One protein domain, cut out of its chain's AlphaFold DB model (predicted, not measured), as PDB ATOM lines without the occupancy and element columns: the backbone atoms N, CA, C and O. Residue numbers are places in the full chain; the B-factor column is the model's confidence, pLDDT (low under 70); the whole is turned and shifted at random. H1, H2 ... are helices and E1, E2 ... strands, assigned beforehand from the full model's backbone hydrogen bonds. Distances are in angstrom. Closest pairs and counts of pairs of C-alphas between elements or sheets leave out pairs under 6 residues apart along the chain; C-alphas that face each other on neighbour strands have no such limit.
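Overview. This is residues 30 to 69 of the 79 residues of the protein "Copper amine oxidase N-terminal domain protein" of Peptoniphilus sp. oral taxon 375 str. F0436 (UniProt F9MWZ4). With little regular structure, the domain has a small hairpin of E1 and E2 toward one end of its longest axis and one short helix, H1, toward the other. The long unnamed stretch of residues 30 to 47 runs from the hairpin's end toward the helix's end and folds back to E1. The 40 printed residues, 14 of them in named elements, hold E1, E2 and H1 in that order, a mixed class with an antiparallel sheet, E1 - E2. The whole is only just compact, close to loose, with a radius of gyration of the C-alphas of 10.3 A and spans of 29 by 19 by 16 A.

Along the chain. E1 is residues 48 to 50, beginning at C-alpha 48 (151.149, 112.597, 107.516). E2 is residues 53 to 55. H1, residues 58 to 65, measures 10.6 A and ends at C-alpha 65 (149.246, 116.507, 126.682).

Arrangement. E1 and E2 form an antiparallel hairpin, at 135 degrees, with N 50 and O 53 at 2.8 A. H1 and E1 are apart. In H1 every O i to N i+4 pair is within hydrogen-bond range.

Size, cuts and confidence. The C-alphas farthest apart, of Asp 30 and Gln 68, are 29.5 A apart. The printed part has no cut, both links are tight, and no printed residue is under 70 in pLDDT.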
ATOM      1  N   ASP A  30     142.893 110.729 103.089       75.06
ATOM      2  CA  ASP A  30     142.050 111.051 104.234       75.06
ATOM      3  C   ASP A  30     142.883 111.864 105.243       75.06
ATOM      4  O   ASP A  30     143.930 111.389 105.701       75.06
ATOM      5  N   PRO A  31     142.448 113.081 105.621       76.69
ATOM      6  CA  PRO A  31     143.216 113.927 106.520       76.69
ATOM      7  C   PRO A  31     143.334 113.278 107.904       76.69
ATOM      8  O   PRO A  31     142.343 112.874 108.526       76.69
ATOM      9  N   ILE A  32     144.561 113.205 108.417       83.12
ATOM     10  CA  ILE A  32     144.850 112.580 109.708       83.12
ATOM     11  C   ILE A  32     144.506 113.563 110.830       83.12
ATOM     12  O   ILE A  32     145.192 114.557 111.054       83.12
ATOM     13  N   ASN A  33     143.448 113.260 111.581       83.81
ATOM     14  CA  ASN A  33     143.019 114.079 112.713       83.81
ATOM     15  C   ASN A  33     143.731 113.677 114.014       83.81
ATOM     16  O   ASN A  33     143.709 112.510 114.411       83.81
ATOM     17  N   LEU A  34     144.297 114.656 114.730       84.31
ATOM     18  CA  LEU A  34     144.904 114.440 116.044       84.31
ATOM     19  C   LEU A  34     143.848 114.548 117.160       84.31
ATOM     20  O   LEU A  34     143.349 115.632 117.470       84.31
ATOM     21  N   ILE A  35     143.528 113.418 117.796       87.19
ATOM     22  CA  ILE A  35     142.608 113.350 118.942       87.19
ATOM     23  C   ILE A  35     143.398 112.957 120.188       87.19
ATOM     24  O   ILE A  35     143.934 111.853 120.277       87.19
ATOM     25  N   VAL A  36     143.433 113.843 121.182       84.75
ATOM     26  CA  VAL A  36     144.111 113.604 122.463       84.75
ATOM     27  C   VAL A  36     143.078 113.713 123.577       84.75
ATOM     28  O   VAL A  36     142.352 114.700 123.667       84.75
ATOM     29  N   LYS A  37     142.965 112.672 124.415       83.88
ATOM     30  CA  LYS A  37     141.977 112.594 125.514       83.88
ATOM     31  C   LYS A  37     140.523 112.865 125.065       83.88
ATOM     32  O   LYS A  37     139.749 113.475 125.793       83.88
ATOM     33  N   GLY A  38     140.158 112.439 123.853       85.06
ATOM     34  CA  GLY A  38     138.813 112.634 123.290       85.06
ATOM     35  C   GLY A  38     138.528 114.046 122.765       85.06
ATOM     36  O   GLY A  38     137.412 114.308 122.327       85.06
ATOM     37  N   LYS A  39     139.518 114.948 122.773       82.38
ATOM     38  CA  LYS A  39     139.405 116.294 122.207       82.38
ATOM     39  C   LYS A  39     140.220 116.396 120.919       82.38
ATOM     40  O   LYS A  39     141.392 116.014 120.883       82.38
ATOM     41  N   GLN A  40     139.604 116.934 119.869       83.25
ATOM     42  CA  GLN A  40     140.301 117.265 118.629       83.25
ATOM     43  C   GLN A  40     141.256 118.430 118.900       83.25
ATOM     44  O   GLN A  40     140.840 119.477 119.407       83.25
ATOM     45  N   THR A  41     142.539 118.219 118.626       82.75
ATOM     46  CA  THR A  41     143.571 119.242 118.809       82.75
ATOM     47  C   THR A  41     143.889 119.846 117.446       82.75
ATOM     48  O   THR A  41     144.276 119.093 116.552       82.75
ATOM     49  N   PRO A  42     143.724 121.168 117.259       80.75
ATOM     50  CA  PRO A  42     144.144 121.816 116.027       80.75
ATOM     51  C   PRO A  42     145.665 121.727 115.893       80.75
ATOM     52  O   PRO A  42     146.402 121.925 116.859       80.75
ATOM     53  N   THR A  43     146.132 121.416 114.692       83.00
ATOM     54  CA  THR A  43     147.553 121.322 114.360       83.00
ATOM     55  C   THR A  43     147.871 122.346 113.278       83.00
ATOM     56  O   THR A  43     147.181 122.379 112.265       83.00
ATOM     57  N   ASP A  44     148.929 123.142 113.454       83.00
ATOM     58  CA  ASP A  44     149.380 124.101 112.427       83.00
ATOM     59  C   ASP A  44     149.880 123.410 111.147       83.00
ATOM     60  O   ASP A  44     149.897 124.001 110.071       83.00
ATOM     61  N   VAL A  45     150.321 122.157 111.278       85.00
ATOM     62  CA  VAL A  45     150.803 121.312 110.186       85.00
ATOM     63  C   VAL A  45     150.026 120.006 110.224       85.00
ATOM     64  O   VAL A  45     149.899 119.397 111.289       85.00
ATOM     65  N   GLU A  46     149.511 119.585 109.075       86.00
ATOM     66  CA  GLU A  46     148.772 118.333 108.946       86.00
ATOM     67  C   GLU A  46     149.687 117.138 109.262       86.00
ATOM     68  O   GLU A  46     150.806 117.059 108.744       86.00
ATOM     69  N   PRO A  47     149.257 116.204 110.128       88.25
ATOM     70  CA  PRO A  47     149.967 114.950 110.308       88.25
ATOM     71  C   PRO A  47     149.941 114.129 109.015       88.25
ATOM     72  O   PRO A  47     148.929 114.087 108.319       88.25
ATOM     73  N   PHE A  48     151.029 113.424 108.721       89.44
ATOM     74  CA  PHE A  48     151.149 112.597 107.516       89.44
ATOM     75  C   PHE A  48     151.878 111.287 107.820       89.44
ATOM     76  O   PHE A  48     152.529 111.149 108.856       89.44
ATOM     77  N   VAL A  49     151.754 110.299 106.932       88.75
ATOM     78  CA  VAL A  49     152.454 109.015 107.067       88.75
ATOM     79  C   VAL A  49     153.711 109.017 106.207       88.75
ATOM     80  O   VAL A  49     153.645 109.207 104.999       88.75
ATOM     81  N   GLU A  50     154.853 108.732 106.823       91.38
ATOM     82  CA  GLU A  50     156.132 108.544 106.142       91.38
ATOM     83  C   GLU A  50     156.813 107.280 106.675       91.38
ATOM     84  O   GLU A  50     156.842 107.043 107.882       91.38
ATOM     85  N   ASN A  51     157.363 106.439 105.791       90.06
ATOM     86  CA  ASN A  51     158.053 105.197 106.177       90.06
ATOM     87  C   ASN A  51     157.228 104.308 107.136       90.06
ATOM     88  O   ASN A  51     157.749 103.776 108.118       90.06
ATOM     89  N   SER A  52     155.918 104.188 106.880       89.56
ATOM     90  CA  SER A  52     154.963 103.458 107.734       89.56
ATOM     91  C   SER A  52     154.843 103.995 109.170       89.56
ATOM     92  O   SER A  52     154.445 103.264 110.077       89.56
ATOM     93  N   ARG A  53     155.175 105.271 109.397       90.19
ATOM     94  CA  ARG A  53     155.010 105.968 110.677       90.19
ATOM     95  C   ARG A  53     154.209 107.244 110.478       90.19
ATOM     96  O   ARG A  53     154.467 107.996 109.548       90.19
ATOM     97  N   THR A  54     153.268 107.514 111.375       90.31
ATOM     98  CA  THR A  54     152.557 108.795 111.393       90.31
ATOM     99  C   THR A  54     153.433 109.845 112.062       90.31
ATOM    100  O   THR A  54     153.755 109.734 113.248       90.31
ATOM    101  N   LEU A  55     153.828 110.859 111.303       90.62
ATOM    102  CA  LEU A  55     154.529 112.026 111.808       90.62
ATOM    103  C   LEU A  55     153.502 113.057 112.270       90.62
ATOM    104  O   LEU A  55     152.606 113.449 111.529       90.62
ATOM    105  N   VAL A  56     153.639 113.477 113.526       90.44
ATOM    106  CA  VAL A  56     152.756 114.445 114.180       90.44
ATOM    107  C   VAL A  56     153.607 115.615 114.671       90.44
ATOM    108  O   VAL A  56     154.690 115.381 115.220       90.44
ATOM    109  N   PRO A  57     153.143 116.870 114.538       89.94
ATOM    110  CA  PRO A  57     153.863 118.015 115.079       89.94
ATOM    111  C   PRO A  57     154.095 117.882 116.589       89.94
ATOM    112  O   PRO A  57     153.151 117.815 117.380       89.94
ATOM    113  N   VAL A  58     155.367 117.895 117.001       89.44
ATOM    114  CA  VAL A  58     155.765 117.711 118.408       89.44
ATOM    115  C   VAL A  58     155.158 118.767 119.334       89.44
ATOM    116  O   VAL A  58     154.760 118.439 120.450       89.44
ATOM    117  N   ARG A  59     155.035 120.018 118.864       89.81
ATOM    118  CA  ARG A  59     154.420 121.116 119.622       89.81
ATOM    119  C   ARG A  59     152.960 120.808 119.934       89.81
ATOM    120  O   ARG A  59     152.597 120.777 121.103       89.81
ATOM    121  N   ALA A  60     152.166 120.502 118.907       88.75
ATOM    122  CA  ALA A  60     150.741 120.226 119.062       88.75
ATOM    123  C   ALA A  60     150.488 119.015 119.971       88.75
ATOM    124  O   ALA A  60     149.624 119.070 120.843       88.75
ATOM    125  N   LEU A  61     151.279 117.944 119.828       88.94
ATOM    126  CA  LEU A  61     151.182 116.782 120.714       88.94
ATOM    127  C   LEU A  61     151.524 117.143 122.169       88.94
ATOM    128  O   LEU A  61     150.821 116.728 123.087       88.94
ATOM    129  N   SER A  62     152.584 117.923 122.386       91.19
ATOM    130  CA  SER A  62     153.020 118.326 123.729       91.19
ATOM    131  C   SER A  62     151.986 119.223 124.415       91.19
ATOM    132  O   SER A  62     151.615 118.971 125.563       91.19
ATOM    133  N   GLU A  63     151.460 120.217 123.702       89.12
ATOM    134  CA  GLU A  63     150.415 121.116 124.202       89.12
ATOM    135  C   GLU A  63     149.117 120.360 124.508       89.12
ATOM    136  O   GLU A  63     148.515 120.556 125.566       89.12
ATOM    137  N   ALA A  64     148.730 119.408 123.653       87.75
ATOM    138  CA  ALA A  64     147.567 118.557 123.887       87.75
ATOM    139  C   ALA A  64     147.713 117.645 125.118       87.75
ATOM    140  O   ALA A  64     146.722 117.296 125.772       87.75
ATOM    141  N   LEU A  65     148.944 117.261 125.465       89.12
ATOM    142  CA  LEU A  65     149.246 116.507 126.682       89.12
ATOM    143  C   LEU A  65     149.270 117.389 127.943       89.12
ATOM    144  O   LEU A  65     149.191 116.844 129.048       89.12
ATOM    145  N   GLY A  66     149.281 118.717 127.786       87.94
ATOM    146  CA  GLY A  66     149.281 119.699 128.873       87.94
ATOM    147  C   GLY A  66     150.649 120.321 129.166       87.94
ATOM    148  O   GLY A  66     150.813 120.930 130.221       87.94
ATOM    149  N   PHE A  67     151.628 120.165 128.274       88.62
ATOM    150  CA  PHE A  67     152.931 120.820 128.398       88.62
ATOM    151  C   PHE A  67     152.916 122.202 127.743       88.62
ATOM    152  O   PHE A  67     152.309 122.397 126.696       88.62
ATOM    153  N   GLN A  68     153.641 123.151 128.333       87.12
ATOM    154  CA  GLN A  68     153.884 124.454 127.721       87.12
ATOM    155  C   GLN A  68     155.165 124.392 126.881       87.12
ATOM    156  O   GLN A  68     156.224 124.018 127.389       87.12
ATOM    157  N   VAL A  69     155.066 124.723 125.592       85.12
ATOM    158  CA  VAL A  69     156.198 124.698 124.655       85.12
ATOM    159  C   VAL A  69     156.633 126.127 124.351       85.12
ATOM    160  O   VAL A  69     156.078 126.782 123.474       85.12
TER     161      VAL A  69